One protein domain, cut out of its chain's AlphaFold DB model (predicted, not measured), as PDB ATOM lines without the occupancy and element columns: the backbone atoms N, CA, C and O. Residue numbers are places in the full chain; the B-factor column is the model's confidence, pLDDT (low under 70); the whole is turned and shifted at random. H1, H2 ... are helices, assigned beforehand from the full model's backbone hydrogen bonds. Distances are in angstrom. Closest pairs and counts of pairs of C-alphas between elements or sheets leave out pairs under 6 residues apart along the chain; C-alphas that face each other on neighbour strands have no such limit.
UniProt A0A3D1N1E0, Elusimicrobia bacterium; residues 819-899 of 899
ATOM      1  N   TRP A 819      19.862 -56.397   8.324       95.44
ATOM      2  CA  TRP A 819      19.455 -55.073   8.809       95.44
ATOM      3  C   TRP A 819      18.322 -55.119   9.848       95.44
ATOM      4  O   TRP A 819      18.402 -54.409  10.852       95.44
ATOM      5  N   ARG A 820      17.327 -56.007   9.693       94.19
ATOM      6  CA  ARG A 820      16.226 -56.171  10.669       94.19
ATOM      7  C   ARG A 820      16.756 -56.605  12.036       94.19
ATOM      8  O   ARG A 820      16.379 -56.064  13.075       94.19
ATOM      9  N   SER A 821      17.702 -57.540  12.043       91.06
ATOM     10  CA  SER A 821      18.385 -58.048  13.244       91.06
ATOM     11  C   SER A 821      19.231 -56.983  13.938       91.06
ATOM     12  O   SER A 821      19.422 -57.028  15.162       91.06
ATOM     13  N   LEU A 822      19.757 -56.046  13.148       89.50
ATOM     14  CA  LEU A 822      20.589 -54.934  13.589       89.50
ATOM     15  C   LEU A 822      19.773 -53.698  13.976       89.50
ATOM     16  O   LEU A 822      20.325 -52.824  14.643       89.50
ATOM     17  N   TRP A 823      18.488 -53.614  13.619       87.62
ATOM     18  CA  TRP A 823      17.622 -52.480  13.950       87.62
ATOM     19  C   TRP A 823      17.626 -52.203  15.461       87.62
ATOM     20  O   TRP A 823      17.481 -53.124  16.277       87.62
ATOM     21  N   GLU A 824      17.837 -50.933  15.826       80.81
ATOM     22  CA  GLU A 824      18.116 -50.421  17.185       80.81
ATOM     23  C   GLU A 824      19.481 -50.807  17.801       80.81
ATOM     24  O   GLU A 824      19.814 -50.315  18.879       80.81
ATOM     25  N   LYS A 825      20.272 -51.692  17.175       77.81
ATOM     26  CA  LYS A 825      21.625 -52.074  17.638       77.81
ATOM     27  C   LYS A 825      22.732 -51.269  16.956       77.81
ATOM     28  O   LYS A 825      23.765 -51.033  17.570       77.81
ATOM     29  N   MET A 826      22.514 -50.874  15.705       79.44
ATOM     30  CA  MET A 826      23.399 -49.992  14.938       79.44
ATOM     31  C   MET A 826      22.854 -48.556  14.947       79.44
ATOM     32  O   MET A 826      21.659 -48.369  15.178       79.44
ATOM     33  N   PRO A 827      23.685 -47.524  14.725       77.56
ATOM     34  CA  PRO A 827      23.213 -46.140  14.688       77.56
ATOM     35  C   PRO A 827      22.365 -45.845  13.433       77.56
ATOM     36  O   PRO A 827      22.462 -46.545  12.433       77.56
ATOM     37  N   LEU A 828      21.528 -44.800  13.458       80.50
ATOM     38  CA  LEU A 828      20.604 -44.487  12.349       80.50
ATOM     39  C   LEU A 828      21.315 -44.221  11.017       80.50
ATOM     40  O   LEU A 828      20.820 -44.633   9.969       80.50
ATOM     41  N   HIS A 829      22.484 -43.580  11.057       81.75
ATOM     42  CA  HIS A 829      23.247 -43.251   9.852       81.75
ATOM     43  C   HIS A 829      23.791 -44.494   9.150       81.75
ATOM     44  O   HIS A 829      23.934 -44.481   7.932       81.75
ATOM     45  N   TYR A 830      24.020 -45.596   9.877       88.50
ATOM     46  CA  TYR A 830      24.335 -46.891   9.271       88.50
ATOM     47  C   TYR A 830      23.201 -47.334   8.344       88.50
ATOM     48  O   TYR A 830      23.436 -47.594   7.173       88.50
ATOM     49  N   PHE A 831      21.959 -47.358   8.832       94.12
ATOM     50  CA  PHE A 831      20.829 -47.810   8.021       94.12
ATOM     51  C   PHE A 831      20.617 -46.926   6.799       94.12
ATOM     52  O   PHE A 831      20.513 -47.446   5.693       94.12
ATOM     53  N   TYR A 832      20.608 -45.607   6.995       94.00
ATOM     54  CA  TYR A 832      20.384 -44.665   5.905       94.00
ATOM     55  C   TYR A 832      21.475 -44.764   4.835       94.00
ATOM     56  O   TYR A 832      21.162 -44.989   3.670       94.00
ATOM     57  N   SER A 833      22.752 -44.679   5.228       92.31
ATOM     58  CA  SER A 833      23.873 -44.741   4.278       92.31
ATOM     59  C   SER A 833      23.938 -46.071   3.529       92.31
ATOM     60  O   SER A 833      24.222 -46.067   2.339       92.31
ATOM     61  N   ARG A 834      23.637 -47.211   4.173       94.81
ATOM     62  CA  ARG A 834      23.617 -48.509   3.481       94.81
ATOM     63  C   ARG A 834      22.436 -48.638   2.536       94.81
ATOM     64  O   ARG A 834      22.635 -49.031   1.398       94.81
ATOM     65  N   ALA A 835      21.235 -48.274   2.968       96.50
ATOM     66  CA  ALA A 835      20.049 -48.384   2.130       96.50
ATOM     67  C   ALA A 835      20.103 -47.440   0.918       96.50
ATOM     68  O   ALA A 835      19.950 -47.886  -0.214       96.50
ATOM     69  N   ALA A 836      20.367 -46.151   1.142       95.25
ATOM     70  CA  ALA A 836      20.429 -45.162   0.069       95.25
ATOM     71  C   ALA A 836      21.707 -45.304  -0.773       95.25
ATOM     72  O   ALA A 836      21.650 -45.281  -2.002       95.25
ATOM     73  N   GLY A 837      22.855 -45.506  -0.123       94.31
ATOM     74  CA  GLY A 837      24.147 -45.614  -0.794       94.31
ATOM     75  C   GLY A 837      24.277 -46.864  -1.657       94.31
ATOM     76  O   GLY A 837      24.679 -46.754  -2.812       94.31
ATOM     77  N   LEU A 838      23.891 -48.046  -1.153       95.75
ATOM     78  CA  LEU A 838      23.940 -49.271  -1.963       95.75
ATOM     79  C   LEU A 838      22.970 -49.186  -3.140       95.75
ATOM     80  O   LEU A 838      23.339 -49.592  -4.237       95.75
ATOM     81  N   ARG A 839      21.777 -48.610  -2.942       95.00
ATOM     82  CA  ARG A 839      20.813 -48.405  -4.027       95.00
ATOM     83  C   ARG A 839      21.384 -47.515  -5.131       95.00
ATOM     84  O   ARG A 839      21.389 -47.933  -6.283       95.00
ATOM     85  N   LEU A 840      21.929 -46.343  -4.793       93.44
ATOM     86  CA  LEU A 840      22.599 -45.472  -5.773       93.44
ATOM     87  C   LEU A 840      23.719 -46.208  -6.498       93.44
ATOM     88  O   LEU A 840      23.745 -46.261  -7.725       93.44
ATOM     89  N   LEU A 841      24.607 -46.834  -5.727       91.56
ATOM     90  CA  LEU A 841      25.806 -47.469  -6.253       91.56
ATOM     91  C   LEU A 841      25.500 -48.592  -7.241       91.56
ATOM     92  O   LEU A 841      26.255 -48.801  -8.192       91.56
ATOM     93  N   LEU A 842      24.425 -49.327  -6.983       91.69
ATOM     94  CA  LEU A 842      24.005 -50.466  -7.777       91.69
ATOM     95  C   LEU A 842      23.115 -50.069  -8.955       91.69
ATOM     96  O   LEU A 842      23.298 -50.598 -10.043       91.69
ATOM     97  N   GLU A 843      22.181 -49.135  -8.774       91.06
ATOM     98  CA  GLU A 843      21.270 -48.739  -9.852       91.06
ATOM     99  C   GLU A 843      21.864 -47.697 -10.809       91.06
ATOM    100  O   GLU A 843      21.441 -47.614 -11.961       91.06
ATOM    101  N   LYS A 844      22.776 -46.848 -10.323       88.69
ATOM    102  CA  LYS A 844      23.349 -45.716 -11.073       88.69
ATOM    103  C   LYS A 844      24.844 -45.871 -11.332       88.69
ATOM    104  O   LYS A 844      25.436 -45.044 -12.016       88.69
ATOM    105  N   GLY A 845      25.467 -46.916 -10.789       84.75
ATOM    106  CA  GLY A 845      26.892 -47.206 -10.957       84.75
ATOM    107  C   GLY A 845      27.822 -46.346 -10.095       84.75
ATOM    108  O   GLY A 845      28.981 -46.724  -9.905       84.75
ATOM    109  N   ASN A 846      27.326 -45.247  -9.516       81.44
ATOM    110  CA  ASN A 846      28.071 -44.344  -8.646       81.44
ATOM    111  C   ASN A 846      27.327 -44.071  -7.327       81.44
ATOM    112  O   ASN A 846      26.115 -44.230  -7.213       81.44
ATOM    113  N   SER A 847      28.073 -43.698  -6.295       85.12
ATOM    114  CA  SER A 847      27.516 -43.220  -5.032       85.12
ATOM    115  C   SER A 847      28.575 -42.389  -4.314       85.12
ATOM    116  O   SER A 847      29.756 -42.749  -4.389       85.12
ATOM    117  N   PRO A 848      28.193 -41.303  -3.620       86.19
ATOM    118  CA  PRO A 848      29.089 -40.647  -2.684       86.19
ATOM    119  C   PRO A 848      29.599 -41.623  -1.618       86.19
ATOM    120  O   PRO A 848      28.993 -42.661  -1.339       86.19
ATOM    121  N   ALA A 849      30.709 -41.252  -0.989       85.31
ATOM    122  CA  ALA A 849      31.239 -41.910   0.195       85.31
ATOM    123  C   ALA A 849      30.131 -42.112   1.250       85.31
ATOM    124  O   ALA A 849      29.404 -41.179   1.598       85.31
ATOM    125  N   PHE A 850      29.983 -43.329   1.780       88.38
ATOM    126  CA  PHE A 850      28.913 -43.652   2.734       88.38
ATOM    127  C   PHE A 850      29.069 -42.912   4.070       88.38
ATOM    128  O   PHE A 850      28.111 -42.813   4.841       88.38
ATOM    129  N   SER A 851      30.274 -42.424   4.363       81.69
ATOM    130  CA  SER A 851      30.571 -41.572   5.512       81.69
ATOM    131  C   SER A 851      30.150 -40.109   5.329       81.69
ATOM    132  O   SER A 851      29.918 -39.444   6.338       81.69
ATOM    133  N   ASP A 852      29.979 -39.624   4.094       80.62
ATOM    134  CA  ASP A 852      29.449 -38.288   3.797       80.62
ATOM    135  C   ASP A 852      27.937 -38.341   3.582       80.62
ATOM    136  O   ASP A 852      27.401 -38.274   2.472       80.62
ATOM    137  N   ILE A 853      27.226 -38.496   4.697       81.56
ATOM    138  CA  ILE A 853      25.785 -38.729   4.672       81.56
ATOM    139  C   ILE A 853      24.982 -37.547   4.120       81.56
ATOM    140  O   ILE A 853      23.859 -37.740   3.657       81.56
ATOM    141  N   LEU A 854      25.521 -36.327   4.193       82.69
ATOM    142  CA  LEU A 854      24.830 -35.129   3.725       82.69
ATOM    143  C   LEU A 854      24.852 -35.074   2.202       82.69
ATOM    144  O   LEU A 854      23.792 -34.926   1.592       82.69
ATOM    145  N   THR A 855      26.022 -35.283   1.598       84.19
ATOM    146  CA  THR A 855      26.155 -35.380   0.142       84.19
ATOM    147  C   THR A 855      25.395 -36.591  -0.386       84.19
ATOM    148  O   THR A 855      24.608 -36.461  -1.322       84.19
ATOM    149  N   LEU A 856      25.531 -37.750   0.269       87.81
ATOM    150  CA  LEU A 856      24.777 -38.957  -0.079       87.81
ATOM    151  C   LEU A 856      23.266 -38.710  -0.046       87.81
ATOM    152  O   LEU A 856      22.572 -39.084  -0.986       87.81
ATOM    153  N   SER A 857      22.754 -38.047   0.994       91.06
ATOM    154  CA  SER A 857      21.338 -37.676   1.092       91.06
ATOM    155  C   SER A 857      20.898 -36.740  -0.030       91.06
ATOM    156  O   SER A 857      19.805 -36.923  -0.557       91.06
ATOM    157  N   SER A 858      21.709 -35.735  -0.367       88.81
ATOM    158  CA  SER A 858      21.383 -34.767  -1.418       88.81
ATOM    159  C   SER A 858      21.282 -35.455  -2.777       88.81
ATOM    160  O   SER A 858      20.251 -35.362  -3.439       88.81
ATOM    161  N   VAL A 859      22.306 -36.237  -3.141       90.81
ATOM    162  CA  VAL A 859      22.341 -37.005  -4.396       90.81
ATOM    163  C   VAL A 859      21.192 -38.012  -4.453       90.81
ATOM    164  O   VAL A 859      20.584 -38.210  -5.506       90.81
ATOM    165  N   PHE A 860      20.843 -38.632  -3.322       94.44
ATOM    166  CA  PHE A 860      19.719 -39.563  -3.255       94.44
ATOM    167  C   PHE A 860      18.377 -38.889  -3.561       94.44
ATOM    168  O   PHE A 860      17.600 -39.412  -4.359       94.44
ATOM    169  N   GLN A 861      18.110 -37.726  -2.960       94.12
ATOM    170  CA  GLN A 861      16.876 -36.969  -3.198       94.12
ATOM    171  C   GLN A 861      16.814 -36.388  -4.614       94.12
ATOM    172  O   GLN A 861      15.750 -36.398  -5.223       94.12
ATOM    173  N   GLU A 862      17.941 -35.934  -5.160       93.56
ATOM    174  CA  GLU A 862      18.021 -35.477  -6.550       93.56
ATOM    175  C   GLU A 862      17.713 -36.615  -7.532       93.56
ATOM    176  O   GLU A 862      16.949 -36.445  -8.479       93.56
ATOM    177  N   THR A 863      18.240 -37.812  -7.262       93.75
ATOM    178  CA  THR A 863      18.083 -38.974  -8.147       93.75
ATOM    179  C   THR A 863      16.673 -39.566  -8.115       93.75
ATOM    180  O   THR A 863      16.175 -40.027  -9.143       93.75
ATOM    181  N   TYR A 864      16.046 -39.621  -6.938       92.94
ATOM    182  CA  TYR A 864      14.801 -40.370  -6.727       92.94
ATOM    183  C   TYR A 864      13.597 -39.499  -6.325       92.94
ATOM    184  O   TYR A 864      12.491 -40.019  -6.172       92.94
ATOM    185  N   GLY A 865      13.786 -38.184  -6.198       89.12
ATOM    186  CA  GLY A 865      12.738 -37.189  -5.988       89.12
ATOM    187  C   GLY A 865      12.668 -36.615  -4.560       89.12
ATOM    188  O   GLY A 865      13.058 -37.266  -3.586       89.12
ATOM    189  N   PRO A 866      12.098 -35.403  -4.402       80.75
ATOM    190  CA  PRO A 866      12.098 -34.658  -3.137       80.75
ATOM    191  C   PRO A 866      11.179 -35.250  -2.057       80.75
ATOM    192  O   PRO A 866      11.338 -34.937  -0.880       80.75
ATOM    193  N   ASN A 867      10.235 -36.121  -2.431       82.81
ATOM    194  CA  ASN A 867       9.299 -36.765  -1.498       82.81
ATOM    195  C   ASN A 867       9.958 -37.854  -0.635       82.81
ATOM    196  O   ASN A 867       9.345 -38.377   0.297       82.81
ATOM    197  N   ILE A 868      11.196 -38.224  -0.958       89.56
ATOM    198  CA  ILE A 868      11.978 -39.188  -0.197       89.56
ATOM    199  C   ILE A 868      12.680 -38.450   0.948       89.56
ATOM    200  O   ILE A 868      13.303 -37.413   0.711       89.56
ATOM    201  N   PRO A 869      12.624 -38.972   2.188       89.19
ATOM    202  CA  PRO A 869      13.179 -38.271   3.333       89.19
ATOM    203  C   PRO A 869      14.696 -38.107   3.209       89.19
ATOM    204  O   PRO A 869      15.448 -39.077   3.052       89.19
ATOM    205  N   GLY A 870      15.151 -36.863   3.342       89.38
ATOM    206  CA  GLY A 870      16.568 -36.545   3.478       89.38
ATOM    207  C   GLY A 870      17.110 -36.980   4.842       89.38
ATOM    208  O   GLY A 870      16.350 -37.264   5.773       89.38
ATOM    209  N   TRP A 871      18.434 -36.987   5.006       87.00
ATOM    210  CA  TRP A 871      19.096 -37.447   6.228       87.00
ATOM    211  C   TRP A 871      18.582 -36.747   7.492       87.00
ATOM    212  O   TRP A 871      18.299 -37.414   8.484       87.00
ATOM    213  N   LYS A 872      18.413 -35.418   7.473       81.12
ATOM    214  CA  LYS A 872      17.926 -34.658   8.643       81.12
ATOM    215  C   LYS A 872      16.533 -35.110   9.077       81.12
ATOM    216  O   LYS A 872      16.276 -35.307  10.265       81.12
ATOM    217  N   GLU A 873      15.649 -35.303   8.107       82.56
ATOM    218  CA  GLU A 873      14.291 -35.764   8.347       82.56
ATOM    219  C   GLU A 873      14.290 -37.204   8.871       82.56
ATOM    220  O   GLU A 873      13.712 -37.468   9.927       82.56
ATOM    221  N   PHE A 874      15.017 -38.108   8.206       83.62
ATOM    222  CA  PHE A 874      15.198 -39.485   8.659       83.62
ATOM    223  C   PHE A 874      15.754 -39.525  10.092       83.62
ATOM    224  O   PHE A 874      15.186 -40.165  10.973       83.62
ATOM    225  N   TYR A 875      16.813 -38.776  10.389       79.38
ATOM    226  CA  TYR A 875      17.405 -38.722  11.722       79.38
ATOM    227  C   TYR A 875      16.406 -38.245  12.789       79.38
ATOM    228  O   TYR A 875      16.296 -38.859  13.855       79.38
ATOM    229  N   SER A 876      15.620 -37.202  12.493       72.62
ATOM    230  CA  SER A 876      14.633 -36.642  13.429       72.62
ATOM    231  C   SER A 876      13.557 -37.658  13.853       72.62
ATOM    232  O   SER A 876      13.172 -37.704  15.031       72.62
ATOM    233  N   ARG A 877      13.143 -38.527  12.916       76.88
ATOM    234  CA  ARG A 877      12.123 -39.576  13.093       76.88
ATOM    235  C   ARG A 877      12.608 -40.753  13.952       76.88
ATOM    236  O   ARG A 877      11.804 -41.417  14.602       76.88
ATOM    237  N   GLY A 878      13.918 -40.987  14.046       78.31
ATOM    238  CA  GLY A 878      14.491 -42.010  14.928       78.31
ATOM    239  C   GLY A 878      14.220 -43.461  14.491       78.31
ATOM    240  O   GLY A 878      14.032 -43.746  13.315       78.31
ATOM    241  N   PHE A 879      14.193 -44.415  15.430       78.25
ATOM    242  CA  PHE A 879      13.824 -45.817  15.149       78.25
ATOM    243  C   PHE A 879      12.295 -46.003  15.071       78.25
ATOM    244  O   PHE A 879      11.719 -46.817  15.792       78.25
ATOM    245  N   GLY A 880      11.640 -45.188  14.243       80.38
ATOM    246  CA  GLY A 880      10.199 -45.216  13.996       80.38
ATOM    247  C   GLY A 880       9.803 -46.127  12.833       80.38
ATOM    248  O   GLY A 880      10.654 -46.626  12.091       80.38
ATOM    249  N   ARG A 881       8.490 -46.307  12.669       87.94
ATOM    250  CA  ARG A 881       7.889 -47.119  11.605       87.94
ATOM    251  C   ARG A 881       8.263 -46.594  10.221       87.94
ATOM    252  O   ARG A 881       8.674 -47.368   9.370       87.94
ATOM    253  N   GLU A 882       8.168 -45.287  10.022       87.75
ATOM    254  CA  GLU A 882       8.395 -44.616   8.741       87.75
ATOM    255  C   GLU A 882       9.821 -44.854   8.235       87.75
ATOM    256  O   GLU A 882      10.046 -45.128   7.060       87.75
ATOM    257  N   ASN A 883      10.797 -44.802   9.143       90.69
ATOM    258  CA  ASN A 883      12.189 -45.072   8.809       90.69
ATOM    259  C   ASN A 883      12.444 -46.555   8.553       90.69
ATOM    260  O   ASN A 883      13.237 -46.885   7.679       90.69
ATOM    261  N   TYR A 884      11.791 -47.450   9.295       93.88
ATOM    262  CA  TYR A 884      11.873 -48.885   9.025       93.88
ATOM    263  C   TYR A 884      11.329 -49.209   7.627       93.88
ATOM    264  O   TYR A 884      11.989 -49.895   6.851       93.88
ATOM    265  N   GLU A 885      10.155 -48.668   7.289       94.88
ATOM    266  CA  GLU A 885       9.525 -48.836   5.979       94.88
ATOM    267  C   GLU A 885      10.396 -48.256   4.861       94.88
ATOM    268  O   GLU A 885      10.601 -48.924   3.851       94.88
ATOM    269  N   PHE A 886      10.988 -47.073   5.067       95.50
ATOM    270  CA  PHE A 886      11.956 -46.501   4.131       95.50
ATOM    271  C   PHE A 886      13.092 -47.482   3.815       95.50
ATOM    272  O   PHE A 886      13.370 -47.719   2.641       95.50
ATOM    273  N   ILE A 887      13.720 -48.074   4.839       97.00
ATOM    274  CA  ILE A 887      14.826 -49.024   4.651       97.00
ATOM    275  C   ILE A 887      14.354 -50.267   3.903       97.00
ATOM    276  O   ILE A 887      15.014 -50.671   2.950       97.00
ATOM    277  N   ALA A 888      13.210 -50.837   4.287       95.19
ATOM    278  CA  ALA A 888      12.649 -52.005   3.614       95.19
ATOM    279  C   ALA A 888      12.414 -51.741   2.115       95.19
ATOM    280  O   ALA A 888      12.824 -52.548   1.283       95.19
ATOM    281  N   VAL A 889      11.834 -50.585   1.771       95.00
ATOM    282  CA  VAL A 889      11.586 -50.178   0.377       95.00
ATOM    283  C   VAL A 889      12.893 -49.989  -0.396       95.00
ATOM    284  O   VAL A 889      13.010 -50.457  -1.524       95.00
ATOM    285  N   GLN A 890      13.889 -49.323   0.196       95.25
ATOM    286  CA  GLN A 890      15.161 -49.070  -0.489       95.25
ATOM    287  C   GLN A 890      15.963 -50.351  -0.726       95.25
ATOM    288  O   GLN A 890      16.578 -50.500  -1.780       95.25
ATOM    289  N   VAL A 891      15.959 -51.268   0.246       94.88
ATOM    290  CA  VAL A 891      16.614 -52.574   0.110       94.88
ATOM    291  C   VAL A 891      15.960 -53.381  -1.005       94.88
ATOM    292  O   VAL A 891      16.682 -53.974  -1.801       94.88
ATOM    293  N   GLU A 892      14.628 -53.375  -1.098       93.00
ATOM    294  CA  GLU A 892      13.938 -54.112  -2.157       93.00
ATOM    295  C   GLU A 892      14.218 -53.533  -3.542       93.00
ATOM    296  O   GLU A 892      14.634 -54.265  -4.436       93.00
ATOM    297  N   ALA A 893      14.124 -52.211  -3.697       92.88
ATOM    298  CA  ALA A 893      14.422 -51.559  -4.970       92.88
ATOM    299  C   ALA A 893      15.865 -51.824  -5.448       92.88
ATOM    300  O   ALA A 893      16.104 -52.059  -6.631       92.88
ATOM    301  N   ALA A 894      16.835 -51.844  -4.525       92.12
ATOM    302  CA  ALA A 894      18.223 -52.170  -4.849       92.12
ATOM    303  C   ALA A 894      18.412 -53.636  -5.289       92.12
ATOM    304  O   ALA A 894      19.307 -53.923  -6.091       92.12
ATOM    305  N   ARG A 895      17.589 -54.556  -4.764       90.38
ATOM    306  CA  ARG A 895      17.606 -55.980  -5.127       90.38
ATOM    307  C   ARG A 895      16.968 -56.231  -6.486       90.38
ATOM    308  O   ARG A 895      17.585 -56.920  -7.284       90.38
ATOM    309  N   GLU A 896      15.811 -55.637  -6.782       85.62
ATOM    310  CA  GLU A 896      15.080 -55.851  -8.047       85.62
ATOM    311  C   GLU A 896      15.922 -55.563  -9.302       85.62
ATOM    312  O   GLU A 896      15.729 -56.205 -10.329       85.62
ATOM    313  N   LYS A 897      16.890 -54.640  -9.228       71.19
ATOM    314  CA  LYS A 897      17.801 -54.329 -10.346       71.19
ATOM    315  C   LYS A 897      19.087 -55.169 -10.402       71.19
ATOM    316  O   LYS A 897      19.902 -54.939 -11.289       71.19
ATOM    317  N   ASN A 898      19.301 -56.082  -9.452       60.03
ATOM    318  CA  ASN A 898      20.487 -56.953  -9.352       60.03
ATOM    319  C   ASN A 898      20.166 -58.454  -9.365       60.03
ATOM    320  O   ASN A 898      21.060 -59.261  -9.087       60.03
ATOM    321  N   VAL A 899      18.911 -58.819  -9.632       46.16
ATOM    322  CA  VAL A 899      18.498 -60.207  -9.879       46.16
ATOM    323  C   VAL A 899      18.726 -60.563 -11.338       46.16
ATOM    324  O   VAL A 899      18.378 -59.726 -12.202       46.16
TER     325      VAL A 899
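AT A GLANCE: This is residues 819 to 899 of the 899 residues of a protein of Elusimicrobia bacterium (UniProt A0A3D1N1E0). Two long helices, H2 and H5, lie side by side and run the same way, while H3 and H4 cover one side of H2, each set aslant to it. The very short H1 sits on the other side of H2, away from H3 and H4, and H2 is the core helix of this well-filled, rounded body. The printed part has 81 residues with five named helices, H1 to H5 in order, and no named strand; the class is all helix. It is compact, with a radius of gyration of the C-alphas of 11.7 A and spans of 30 by 27 by 23 A.

IN THESE COORDINATES: Start at C-alpha 819, at (19.455, -55.073, 8.809), where H1 begins and runs to residue 822. Next find C-alpha 828 at (20.604, -44.487, 12.349); from there H2 runs to residue 843, 22.6 A from first to last C-alpha. H3 follows at residues 853 to 864, 15.9 A long, and H4 at residues 871 to 877, 10.0 A long. H5 takes residues 881 to 896 over 22.7 A and ends at C-alpha 896, at (15.080, -55.851, -8.047).

HOW THE PARTS SIT: Begin at H2, the hub, which touches three helices. Look at Arg 839 and Ala 894, whose C-alphas, 4.6 A apart, are the closest of H2 and H5; the two touch at a shallow tilt of 25 degrees, the same way, H5 with residues 887 to 894 alone. H2 touches H3 at a steep tilt of 45 degrees, the same way, closest at the C-alphas of Ser 833 and Ile 853, 6.3 A apart. With residues 828 to 832 alone H2 touches H4, closest at the C-alphas of Leu 828 and Tyr 875, 6.6 A apart. H3 and H4 only just touch, with 3 pairs of C-alphas within 8 A, and stand about perpendicular at 84 degrees; their closest C-alphas are those of Ser 857 and Trp 871, 5.6 A apart. H1 is close to H2 but not clearly touching, the C-alphas of Trp 819 and Phe 831 being closest at 7.4 A. H3 and H5 are apart. In H2, H3, H4 and H5 every O i to N i+4 pair is within hydrogen-bond range; H1 is too short for such a pair.

THE WHOLE: The two C-alphas farthest apart, those of Ser 876 and Val 899, are 33.4 A from each other. The printed part has no cut and no long link, and it ends at residue 899, the chain's last. Mean pLDDT of the printed part is 87.2; look to residues 898 to 899 for the values under 70.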